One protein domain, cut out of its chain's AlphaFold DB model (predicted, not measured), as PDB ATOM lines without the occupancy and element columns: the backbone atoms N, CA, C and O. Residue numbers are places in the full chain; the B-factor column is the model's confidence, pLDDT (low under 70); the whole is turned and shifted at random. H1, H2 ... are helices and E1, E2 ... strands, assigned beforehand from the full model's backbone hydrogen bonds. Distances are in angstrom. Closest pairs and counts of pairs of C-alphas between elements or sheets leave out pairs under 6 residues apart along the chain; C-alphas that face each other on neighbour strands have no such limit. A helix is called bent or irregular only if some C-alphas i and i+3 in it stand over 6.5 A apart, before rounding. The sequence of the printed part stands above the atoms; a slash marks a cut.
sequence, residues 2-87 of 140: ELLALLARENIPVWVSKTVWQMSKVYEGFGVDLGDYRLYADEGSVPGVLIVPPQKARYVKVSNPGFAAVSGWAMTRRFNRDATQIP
ATOM      1  N   GLU A   2     176.415 234.281 161.336       95.50
ATOM      2  CA  GLU A   2     177.881 234.208 161.394       95.50
ATOM      3  C   GLU A   2     178.512 233.374 160.265       95.50
ATOM      4  O   GLU A   2     179.341 233.898 159.534       95.50
ATOM      5  N   LEU A   3     178.052 232.134 160.029       96.25
ATOM      6  CA  LEU A   3     178.538 231.314 158.902       96.25
ATOM      7  C   LEU A   3     178.408 232.026 157.545       96.25
ATOM      8  O   LEU A   3     179.307 231.944 156.718       96.25
ATOM      9  N   LEU A   4     177.287 232.717 157.322       97.19
ATOM     10  CA  LEU A   4     177.055 233.483 156.099       97.19
ATOM     11  C   LEU A   4     178.079 234.620 155.976       97.19
ATOM     12  O   LEU A   4     178.760 234.705 154.960       97.19
ATOM     13  N   ALA A   5     178.225 235.432 157.026       96.62
ATOM     14  CA  ALA A   5     179.163 236.548 157.041       96.62
ATOM     15  C   ALA A   5     180.618 236.085 156.856       96.62
ATOM     16  O   ALA A   5     181.368 236.711 156.118       96.62
ATOM     17  N   LEU A   6     181.017 234.971 157.479       96.44
ATOM     18  CA  LEU A   6     182.350 234.386 157.312       96.44
ATOM     19  C   LEU A   6     182.609 233.980 155.859       96.44
ATOM     20  O   LEU A   6     183.612 234.382 155.284       96.44
ATOM     21  N   LEU A   7     181.693 233.229 155.245       97.06
ATOM     22  CA  LEU A   7     181.845 232.796 153.855       97.06
ATOM     23  C   LEU A   7     181.890 233.985 152.885       97.06
ATOM     24  O   LEU A   7     182.720 233.998 151.978       97.06
ATOM     25  N   ALA A   8     181.042 234.992 153.099       95.38
ATOM     26  CA  ALA A   8     181.031 236.196 152.278       95.38
ATOM     27  C   ALA A   8     182.341 236.995 152.410       95.38
ATOM     28  O   ALA A   8     182.895 237.426 151.402       95.38
ATOM     29  N   ARG A   9     182.886 237.129 153.628       95.94
ATOM     30  CA  ARG A   9     184.189 237.778 153.878       95.94
ATOM     31  C   ARG A   9     185.350 237.073 153.180       95.94
ATOM     32  O   ARG A   9     186.267 237.739 152.715       95.94
ATOM     33  N   GLU A  10     185.284 235.750 153.070       97.00
ATOM     34  CA  GLU A  10     186.256 234.938 152.327       97.00
ATOM     35  C   GLU A  10     185.977 234.901 150.809       97.00
ATOM     36  O   GLU A  10     186.591 234.127 150.078       97.00
ATOM     37  N   ASN A  11     185.058 235.738 150.311       96.06
ATOM     38  CA  ASN A  11     184.646 235.816 148.905       96.06
ATOM     39  C   ASN A  11     184.141 234.481 148.330       96.06
ATOM     40  O   ASN A  11     184.228 234.234 147.124       96.06
ATOM     41  N   ILE A  12     183.591 233.609 149.177       97.12
ATOM     42  CA  ILE A  12     182.977 232.353 148.750       97.12
ATOM     43  C   ILE A  12     181.538 232.658 148.319       97.12
ATOM     44  O   ILE A  12     180.763 233.158 149.132       97.12
ATOM     45  N   PRO A  13     181.119 232.341 147.077       97.19
ATOM     46  CA  PRO A  13     179.744 232.564 146.643       97.19
ATOM     47  C   PRO A  13     178.726 231.813 147.517       97.19
ATOM     48  O   PRO A  13     178.748 230.580 147.590       97.19
ATOM     49  N   VAL A  14     177.808 232.552 148.152       97.75
ATOM     50  CA  VAL A  14     176.792 231.987 149.053       97.75
ATOM     51  C   VAL A  14     175.383 232.153 148.496       97.75
ATOM     52  O   VAL A  14     174.954 233.241 148.104       97.75
ATOM     53  N   TRP A  15     174.630 231.061 148.541       97.56
ATOM     54  CA  TRP A  15     173.186 231.033 148.403       97.56
ATOM     55  C   TRP A  15     172.550 230.696 149.742       97.56
ATOM     56  O   TRP A  15     173.086 229.934 150.547       97.56
ATOM     57  N   VAL A  16     171.364 231.235 149.980       97.38
ATOM     58  CA  VAL A  16     170.610 230.986 151.204       97.38
ATOM     59  C   VAL A  16     169.176 230.597 150.876       97.38
ATOM     60  O   VAL A  16     168.559 231.147 149.965       97.38
ATOM     61  N   SER A  17     168.613 229.653 151.630       96.00
ATOM     62  CA  SER A  17     167.175 229.359 151.543       96.00
ATOM     63  C   SER A  17     166.322 230.566 151.955       96.00
ATOM     64  O   SER A  17     166.772 231.422 152.720       96.00
ATOM     65  N   LYS A  18     165.046 230.590 151.551       95.31
ATOM     66  CA  LYS A  18     164.090 231.660 151.899       95.31
ATOM     67  C   LYS A  18     164.044 232.006 153.393       95.31
ATOM     68  O   LYS A  18     163.995 233.177 153.749       95.31
ATOM     69  N   THR A  19     164.083 231.004 154.273       95.19
ATOM     70  CA  THR A  19     164.061 231.230 155.730       95.19
ATOM     71  C   THR A  19     165.326 231.945 156.207       95.19
ATOM     72  O   THR A  19     165.246 232.870 157.009       95.19
ATOM     73  N   VAL A  20     166.492 231.550 155.691       96.88
ATOM     74  CA  VAL A  20     167.768 232.195 156.032       96.88
ATOM     75  C   VAL A  20     167.808 233.610 155.457       96.88
ATOM     76  O   VAL A  20     168.165 234.528 156.182       96.88
ATOM     77  N   TRP A  21     167.340 233.814 154.219       97.75
ATOM     78  CA  TRP A  21     167.203 235.140 153.606       97.75
ATOM     79  C   TRP A  21     166.398 236.106 154.476       97.75
ATOM     80  O   TRP A  21     166.870 237.199 154.772       97.75
ATOM     81  N   GLN A  22     165.200 235.699 154.909       97.56
ATOM     82  CA  GLN A  22     164.322 236.529 155.741       97.56
ATOM     83  C   GLN A  22     165.012 236.954 157.035       97.56
ATOM     84  O   GLN A  22     164.970 238.126 157.392       97.56
ATOM     85  N   MET A  23     165.684 236.020 157.712       97.19
ATOM     86  CA  MET A  23     166.423 236.343 158.928       97.19
ATOM     87  C   MET A  23     167.628 237.243 158.639       97.19
ATOM     88  O   MET A  23     167.864 238.178 159.390       97.19
ATOM     89  N   SER A  24     168.366 237.020 157.549       98.06
ATOM     90  CA  SER A  24     169.472 237.902 157.155       98.06
ATOM     91  C   SER A  24     169.001 239.334 156.873       98.06
ATOM     92  O   SER A  24     169.634 240.271 157.345       98.06
ATOM     93  N   LYS A  25     167.843 239.521 156.219       98.12
ATOM     94  CA  LYS A  25     167.266 240.859 155.986       98.12
ATOM     95  C   LYS A  25     166.894 241.596 157.272       98.12
ATOM     96  O   LYS A  25     166.999 242.815 157.315       98.12
ATOM     97  N   VAL A  26     166.512 240.877 158.331       98.12
ATOM     98  CA  VAL A  26     166.308 241.493 159.652       98.12
ATOM     99  C   VAL A  26     167.629 242.030 160.204       98.12
ATOM    100  O   VAL A  26     167.675 243.175 160.631       98.12
ATOM    101  N   TYR A  27     168.704 241.238 160.156       97.81
ATOM    102  CA  TYR A  27     170.032 241.652 160.634       97.81
ATOM    103  C   TYR A  27     170.565 242.872 159.866       97.81
ATOM    104  O   TYR A  27     171.013 243.835 160.486       97.81
ATOM    105  N   GLU A  28     170.453 242.870 158.537       97.81
ATOM    106  CA  GLU A  28     170.832 244.018 157.699       97.81
ATOM    107  C   GLU A  28     169.993 245.265 158.011       97.81
ATOM    108  O   GLU A  28     170.519 246.374 158.025       97.81
ATOM    109  N   GLY A  29     168.705 245.097 158.339       98.12
ATOM    110  CA  GLY A  29     167.839 246.190 158.792       98.12
ATOM    111  C   GLY A  29     168.315 246.864 160.088       98.12
ATOM    112  O   GLY A  29     167.982 248.022 160.326       98.12
ATOM    113  N   PHE A  30     169.130 246.174 160.892       98.00
ATOM    114  CA  PHE A  30     169.810 246.717 162.072       98.00
ATOM    115  C   PHE A  30     171.275 247.113 161.804       98.00
ATOM    116  O   PHE A  30     172.026 247.362 162.745       98.00
ATOM    117  N   GLY A  31     171.696 247.189 160.537       97.44
ATOM    118  CA  GLY A  31     173.031 247.641 160.140       97.44
ATOM    119  C   GLY A  31     174.130 246.580 160.237       97.44
ATOM    120  O   GLY A  31     175.308 246.926 160.186       97.44
ATOM    121  N   VAL A  32     173.780 245.298 160.387       97.50
ATOM    122  CA  VAL A  32     174.768 244.211 160.352       97.50
ATOM    123  C   VAL A  32     175.135 243.902 158.904       97.50
ATOM    124  O   VAL A  32     174.284 243.467 158.130       97.50
ATOM    125  N   ASP A  33     176.409 244.074 158.559       96.56
ATOM    126  CA  ASP A  33     176.949 243.670 157.262       96.56
ATOM    127  C   ASP A  33     177.153 242.146 157.212       96.56
ATOM    128  O   ASP A  33     177.941 241.574 157.971       96.56
ATOM    129  N   LEU A  34     176.405 241.482 156.329       97.75
ATOM    130  CA  LEU A  34     176.489 240.040 156.084       97.75
ATOM    131  C   LEU A  34     177.208 239.704 154.767       97.75
ATOM    132  O   LEU A  34     177.317 238.520 154.437       97.75
ATOM    133  N   GLY A  35     177.708 240.714 154.048       96.62
ATOM    134  CA  GLY A  35     178.346 240.587 152.742       96.62
ATOM    135  C   GLY A  35     177.395 240.151 151.623       96.62
ATOM    136  O   GLY A  35     176.171 240.202 151.751       96.62
ATOM    137  N   ASP A  36     177.968 239.702 150.507       96.75
ATOM    138  CA  ASP A  36     177.200 239.314 149.323       96.75
ATOM    139  C   ASP A  36     176.629 237.896 149.430       96.75
ATOM    140  O   ASP A  36     177.347 236.909 149.608       96.75
ATOM    141  N   TYR A  37     175.316 237.771 149.228       97.56
ATOM    142  CA  TYR A  37     174.639 236.479 149.142       97.56
ATOM    143  C   TYR A  37     173.387 236.526 148.275       97.56
ATOM    144  O   TYR A  37     172.765 237.567 148.066       97.56
ATOM    145  N   ARG A  38     172.998 235.360 147.756       96.94
ATOM    146  CA  ARG A  38     171.878 235.217 146.820       96.94
ATOM    147  C   ARG A  38     170.770 234.361 147.412       96.94
ATOM    148  O   ARG A  38     171.018 233.402 148.140       96.94
ATOM    149  N   LEU A  39     169.525 234.682 147.081       96.88
ATOM    150  CA  LEU A  39     168.403 233.805 147.394       96.88
ATOM    151  C   LEU A  39     168.466 232.562 146.496       96.88
ATOM    152  O   LEU A  39     168.621 232.672 145.282       96.88
ATOM    153  N   TYR A  40     168.338 231.380 147.091       96.12
ATOM    154  CA  TYR A  40     168.165 230.136 146.349       96.12
ATOM    155  C   TYR A  40     166.717 230.006 145.863       96.12
ATOM    156  O   TYR A  40     165.793 230.083 146.671       96.12
ATOM    157  N   ALA A  41     166.527 229.794 144.559       89.56
ATOM    158  CA  ALA A  41     165.217 229.722 143.904       89.56
ATOM    159  C   ALA A  41     164.548 228.334 143.998       89.56
ATOM    160  O   ALA A  41     163.683 228.008 143.196       89.56
ATOM    161  N   ASP A  42     164.962 227.504 144.961       85.69
ATOM    162  CA  ASP A  42     164.494 226.126 145.174       85.69
ATOM    163  C   ASP A  42     164.793 225.127 144.030       85.69
ATOM    164  O   ASP A  42     164.494 223.936 144.151       85.69
ATOM    165  N   GLU A  43     165.500 225.564 142.988       84.81
ATOM    166  CA  GLU A  43     166.022 224.751 141.890       84.81
ATOM    167  C   GLU A  43     167.283 225.372 141.264       84.81
ATOM    168  O   GLU A  43     167.573 226.558 141.445       84.81
ATOM    169  N   GLY A  44     168.029 224.562 140.508       80.88
ATOM    170  CA  GLY A  44     169.149 225.017 139.686       80.88
ATOM    171  C   GLY A  44     170.537 224.751 140.273       80.88
ATOM    172  O   GLY A  44     170.714 224.054 141.274       80.88
ATOM    173  N   SER A  45     171.550 225.280 139.584       86.06
ATOM    174  CA  SER A  45     172.952 225.138 139.980       86.06
ATOM    175  C   SER A  45     173.316 226.133 141.079       86.06
ATOM    176  O   SER A  45     172.993 227.319 140.990       86.06
ATOM    177  N   VAL A  46     174.040 225.650 142.086       92.94
ATOM    178  CA  VAL A  46     174.649 226.466 143.139       92.94
ATOM    179  C   VAL A  46     176.166 226.304 143.015       92.94
ATOM    180  O   VAL A  46     176.723 225.383 143.612       92.94
ATOM    181  N   PRO A  47     176.861 227.147 142.228       92.25
ATOM    182  CA  PRO A  47     178.316 227.093 142.088       92.25
ATOM    183  C   PRO A  47     179.003 227.729 143.313       92.25
ATOM    184  O   PRO A  47     179.702 228.734 143.201       92.25
ATOM    185  N   GLY A  48     178.742 227.179 144.501       94.69
ATOM    186  CA  GLY A  48     179.213 227.679 145.791       94.69
ATOM    187  C   GLY A  48     178.526 226.982 146.967       94.69
ATOM    188  O   GLY A  48     178.201 225.797 146.893       94.69
ATOM    189  N   VAL A  49     178.290 227.711 148.058       96.69
ATOM    190  CA  VAL A  49     177.686 227.158 149.281       96.69
ATOM    191  C   VAL A  49     176.203 227.507 149.358       96.69
ATOM    192  O   VAL A  49     175.842 228.675 149.264       96.69
ATOM    193  N   LEU A  50     175.343 226.514 149.601       96.88
ATOM    194  CA  LEU A  50     173.940 226.731 149.963       96.88
ATOM    195  C   LEU A  50     173.743 226.564 151.476       96.88
ATOM    196  O   LEU A  50     173.899 225.466 152.008       96.88
ATOM    197  N   ILE A  51     173.325 227.626 152.166       97.06
ATOM    198  CA  ILE A  51     172.971 227.581 153.591       97.06
ATOM    199  C   ILE A  51     171.468 227.343 153.751       97.06
ATOM    200  O   ILE A  51     170.620 228.153 153.348       97.06
ATOM    201  N   VAL A  52     171.130 226.243 154.419       95.44
ATOM    202  CA  VAL A  52     169.752 225.850 154.735       95.44
ATOM    203  C   VAL A  52     169.609 225.450 156.204       95.44
ATOM    204  O   VAL A  52     170.562 224.946 156.799       95.44
ATOM    205  N   PRO A  53     168.416 225.614 156.807       93.38
ATOM    206  CA  PRO A  53     168.124 225.021 158.104       93.38
ATOM    207  C   PRO A  53     168.295 223.493 158.052       93.38
ATOM    208  O   PRO A  53     167.883 222.888 157.056       93.38
ATOM    209  N   PRO A  54     168.792 222.838 159.120       87.75
ATOM    210  CA  PRO A  54     169.061 221.395 159.120       87.75
ATOM    211  C   PRO A  54     167.862 220.544 158.680       87.75
ATOM    212  O   PRO A  54     168.000 219.608 157.899       87.75
ATOM    213  N   GLN A  55     166.655 220.922 159.114       87.31
ATOM    214  CA  GLN A  55     165.409 220.219 158.788       87.31
ATOM    215  C   GLN A  55     165.051 220.269 157.293       87.31
ATOM    216  O   GLN A  55     164.306 219.418 156.807       87.31
ATOM    217  N   LYS A  56     165.570 221.263 156.561       88.00
ATOM    218  CA  LYS A  56     165.297 221.474 155.135       88.00
ATOM    219  C   LYS A  56     166.376 220.900 154.215       88.00
ATOM    220  O   LYS A  56     166.129 220.791 153.019       88.00
ATOM    221  N   ALA A  57     167.524 220.484 154.754       86.69
ATOM    222  CA  ALA A  57     168.669 220.029 153.963       86.69
ATOM    223  C   ALA A  57     168.347 218.864 153.016       86.69
ATOM    224  O   ALA A  57     168.833 218.843 151.896       86.69
ATOM    225  N   ARG A  58     167.471 217.935 153.417       83.94
ATOM    226  CA  ARG A  58     167.085 216.780 152.585       83.94
ATOM    227  C   ARG A  58     166.165 217.107 151.402       83.94
ATOM    228  O   ARG A  58     165.899 216.226 150.595       83.94
ATOM    229  N   TYR A  59     165.630 218.324 151.337       86.44
ATOM    230  CA  TYR A  59     164.651 218.733 150.323       86.44
ATOM    231  C   TYR A  59     165.232 219.688 149.279       86.44
ATOM    232  O   TYR A  59     164.506 220.135 148.391       86.44
ATOM    233  N   VAL A  60     166.516 220.032 149.390       88.62
ATOM    234  CA  VAL A  60     167.168 220.922 148.429       88.62
ATOM    235  C   VAL A  60     167.381 220.191 147.106       88.62
ATOM    236  O   VAL A  60     167.834 219.049 147.078       88.62
ATOM    237  N   LYS A  61     167.054 220.858 146.001       91.25
ATOM    238  CA  LYS A  61     167.201 220.323 144.643       91.25
ATOM    239  C   LYS A  61     168.487 220.829 143.991       91.25
ATOM    240  O   LYS A  61     168.443 221.534 142.989       91.25
ATOM    241  N   VAL A  62     169.621 220.479 144.587       90.44
ATOM    242  CA  VAL A  62     170.954 220.804 144.058       90.44
ATOM    243  C   VAL A  62     171.546 219.550 143.424       90.44
ATOM    244  O   VAL A  62     171.392 218.455 143.961       90.44
ATOM    245  N   SER A  63     172.206 219.696 142.275       87.69
ATOM    246  CA  SER A  63     172.866 218.574 141.604       87.69
ATOM    247  C   SER A  63     174.161 218.190 142.326       87.69
ATOM    248  O   SER A  63     175.006 219.053 142.553       87.69
ATOM    249  N   ASN A  64     174.305 216.907 142.678       86.25
ATOM    250  CA  ASN A  64     175.486 216.307 143.321       86.25
ATOM    251  C   ASN A  64     176.116 217.140 144.472       86.25
ATOM    252  O   ASN A  64     177.299 217.483 144.400       86.25
ATOM    253  N   PRO A  65     175.356 217.510 145.523       89.44
ATOM    254  CA  PRO A  65     175.872 218.368 146.580       89.44
ATOM    255  C   PRO A  65     176.753 217.591 147.569       89.44
ATOM    256  O   PRO A  65     176.406 216.496 148.010       89.44
ATOM    257  N   GLY A  66     177.851 218.213 148.001       90.88
ATOM    258  CA  GLY A  66     178.522 217.838 149.245       90.88
ATOM    259  C   GLY A  66     177.749 218.378 150.451       90.88
ATOM    260  O   GLY A  66     177.231 219.497 150.409       90.88
ATOM    261  N   PHE A  67     177.674 217.609 151.538       92.06
ATOM    262  CA  PHE A  67     176.990 218.036 152.760       92.06
ATOM    263  C   PHE A  67     177.986 218.394 153.862       92.06
ATOM    264  O   PHE A  67     178.906 217.636 154.160       92.06
ATOM    265  N   ALA A  68     177.748 219.524 154.524       94.31
ATOM    266  CA  ALA A  68     178.422 219.898 155.760       94.31
ATOM    267  C   ALA A  68     177.377 220.214 156.837       94.31
ATOM    268  O   ALA A  68     176.448 220.990 156.613       94.31
ATOM    269  N   ALA A  69     177.525 219.602 158.008       94.50
ATOM    270  CA  ALA A  69     176.745 219.926 159.190       94.50
ATOM    271  C   ALA A  69     177.554 220.884 160.066       94.50
ATOM    272  O   ALA A  69     178.589 220.507 160.610       94.50
ATOM    273  N   VAL A  70     177.067 222.115 160.197       95.00
ATOM    274  CA  VAL A  70     177.719 223.173 160.973       95.00
ATOM    275  C   VAL A  70     176.931 223.385 162.265       95.00
ATOM    276  O   VAL A  70     175.783 223.829 162.225       95.00
ATOM    277  N   SER A  71     177.494 222.983 163.406       92.38
ATOM    278  CA  SER A  71     176.818 223.033 164.712       92.38
ATOM    279  C   SER A  71     177.813 222.869 165.856       92.38
ATOM    280  O   SER A  71     178.714 222.045 165.756       92.38
ATOM    281  N   GLY A  72     177.609 223.539 166.992       90.50
ATOM    282  CA  GLY A  72     178.446 223.360 168.188       90.50
ATOM    283  C   GLY A  72     178.478 221.916 168.699       90.50
ATOM    284  O   GLY A  72     179.453 221.468 169.293       90.50
ATOM    285  N   TRP A  73     177.438 221.142 168.388       90.69
ATOM    286  CA  TRP A  73     177.348 219.728 168.742       90.69
ATOM    287  C   TRP A  73     178.058 218.801 167.757       90.69
ATOM    288  O   TRP A  73     178.122 217.605 168.015       90.69
ATOM    289  N   ALA A  74     178.604 219.309 166.652       92.06
ATOM    290  CA  ALA A  74     179.268 218.503 165.627       92.06
ATOM    291  C   ALA A  74     180.504 217.746 166.158       92.06
ATOM    292  O   ALA A  74     180.924 216.763 165.553       92.06
ATOM    293  N   MET A  75     181.051 218.146 167.317       86.44
ATOM    294  CA  MET A  75     182.112 217.402 168.013       86.44
ATOM    295  C   MET A  75     181.621 216.117 168.694       86.44
ATOM    296  O   MET A  75     182.393 215.179 168.864       86.44
ATOM    297  N   THR A  76     180.356 216.069 169.126       86.50
ATOM    298  CA  THR A  76     179.816 214.980 169.967       86.50
ATOM    299  C   THR A  76     178.623 214.262 169.344       86.50
ATOM    300  O   THR A  76     178.258 213.171 169.776       86.50
ATOM    301  N   ARG A  77     178.006 214.848 168.315       85.25
ATOM    302  CA  ARG A  77     176.848 214.312 167.600       85.25
ATOM    303  C   ARG A  77     177.114 214.339 166.105       85.25
ATOM    304  O   ARG A  77     177.503 215.363 165.555       85.25
ATOM    305  N   ARG A  78     176.833 213.218 165.438       83.12
ATOM    306  CA  ARG A  78     176.820 213.153 163.974       83.12
ATOM    307  C   ARG A  78     175.425 213.476 163.460       83.12
ATOM    308  O   ARG A  78     174.475 212.765 163.775       83.12
ATOM    309  N   PHE A  79     175.314 214.524 162.652       80.06
ATOM    310  CA  PHE A  79     174.035 214.961 162.081       80.06
ATOM    311  C   PHE A  79     173.666 214.221 160.788       80.06
ATOM    312  O   PHE A  79     172.489 214.055 160.482       80.06
ATOM    313  N   ASN A  80     174.668 213.756 160.043       77.94
ATOM    314  CA  ASN A  80     174.542 212.889 158.872       77.94
ATOM    315  C   ASN A  80     175.871 212.124 158.721       77.94
ATOM    316  O   ASN A  80     176.930 212.713 158.935       77.94
ATOM    317  N   ARG A  81     175.825 210.821 158.409       73.69
ATOM    318  CA  ARG A  81     177.029 209.976 158.306       73.69
ATOM    319  C   ARG A  81     177.995 210.456 157.226       73.69
ATOM    320  O   ARG A  81     179.196 210.409 157.474       73.69
ATOM    321  N   ASP A  82     177.463 210.966 156.121       84.50
ATOM    322  CA  ASP A  82     178.247 211.339 154.939       84.50
ATOM    323  C   ASP A  82     178.552 212.842 154.880       84.50
ATOM    324  O   ASP A  82     179.217 213.313 153.961       84.50
ATOM    325  N   ALA A  83     178.068 213.618 155.857       89.75
ATOM    326  CA  ALA A  83     178.352 215.043 155.927       89.75
ATOM    327  C   ALA A  83     179.642 215.317 156.705       89.75
ATOM    328  O   ALA A  83     179.849 214.769 157.795       89.75
ATOM    329  N   THR A  84     180.445 216.257 156.217       94.44
ATOM    330  CA  THR A  84     181.539 216.845 156.998       94.44
ATOM    331  C   THR A  84     180.957 217.522 158.239       94.44
ATOM    332  O   THR A  84     179.992 218.278 158.146       94.44
ATOM    333  N   GLN A  85     181.516 217.241 159.414       94.44
ATOM    334  CA  GLN A  85     181.052 217.798 160.687       94.44
ATOM    335  C   GLN A  85     181.943 218.988 161.062       94.44
ATOM    336  O   GLN A  85     183.144 218.811 161.251       94.44
ATOM    337  N   ILE A  86     181.374 220.192 161.156       95.00
ATOM    338  CA  ILE A  86     182.113 221.427 161.451       95.00
ATOM    339  C   ILE A  86     181.573 222.028 162.756       95.00
ATOM    340  O   ILE A  86     180.415 222.459 162.797       95.00
ATOM    341  N   PRO A  87     182.372 222.058 163.838       93.75
ATOM    342  CA  PRO A  87     181.949 222.675 165.083       93.75
ATOM    343  C   PRO A  87     181.950 224.199 164.967       93.75
ATOM    344  O   PRO A  87     182.990 224.812 164.751       93.75
TER     345      PRO A  87
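This is residues 2 to 87 of the 140 residues of the protein "DNA ligase" of bacterium (UniProt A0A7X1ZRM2). Two small lobes follow each other along the printed part, each built round a short pair of parallel strands: the first holds E1 and E2 with the helices H1 and H2 and a long loop, the second holds E3 and E4 with H4 near one end of the pair. H3 comes between the two strand pairs along the chain, and residues 26 to 31, of which 26 to 29 belong to H2, stick out from the first lobe. The printed part has 86 residues, with four named helices and four named strands in the order H1 E1 H2 E2 H3 E3 H4 E4; the two sheets, E1 E2 and E3 E4, are each parallel. The class is mixed, helices and strands, though under half of the residues are in named elements. The whole is compact, with a radius of gyration of the C-alphas of 13.1 A and spans of 37 by 30 by 23 A.

H1, residues 2 to 9, comes closest to E1, residues 14 to 16, at the C-alphas of Ala 8 and Val 14, 6.8 A apart. E1, H2 of residues 18 to 29 and E2 of residues 49 to 51 form a strand-helix-strand unit, two parallel neighbour strands with a helix between them in the chain, and its crossover is left-handed. E1 and E2 are parallel at 26 degrees, with N 15 and O 49 within hydrogen-bond range at 2.8 A. Residues 15 to 16 of E1 also pair in parallel with residues 38 to 39. H1 and H2 are apart. H3, residues 54 to 59, is irregular, with C-alphas 55 and 58 7.3 A apart. E3, residues 68 to 70, H4, residues 72 to 75, and E4, residues 84 to 86, form a second such unit, with a right-handed crossover. E3 and E4 are parallel at 18 degrees, with N 69 and O 84 at 2.8 A. H4 is only just irregular, with C-alphas 72 and 75 7.0 A apart, and its closest C-alphas to E4 are those of Ala 74 and Gln 85, 5.3 A. Every O i to N i+4 pair is within hydrogen-bond range in H1 and H2; H3 has 0 of 2, with 2 of 3 O i to N i+3 pairs within range, and H4 is too short for an O i to N i+4 pair.

H1 begins at C-alpha 2, (177.881, 234.208, 161.394), and measures 10.4 A. H2 is the longest helix at 16.5 A, and H3 measures 10.2 A. E4 ends at C-alpha 86, (182.113, 221.427, 161.451).

The C-alphas farthest apart are those of Gly 31 and Arg 81, 37.9 A. The printed part has no cut, and its one long link is H2 to E2, with 19 residues. The mean pLDDT of the printed part is 92.8, and no printed residue is under 70.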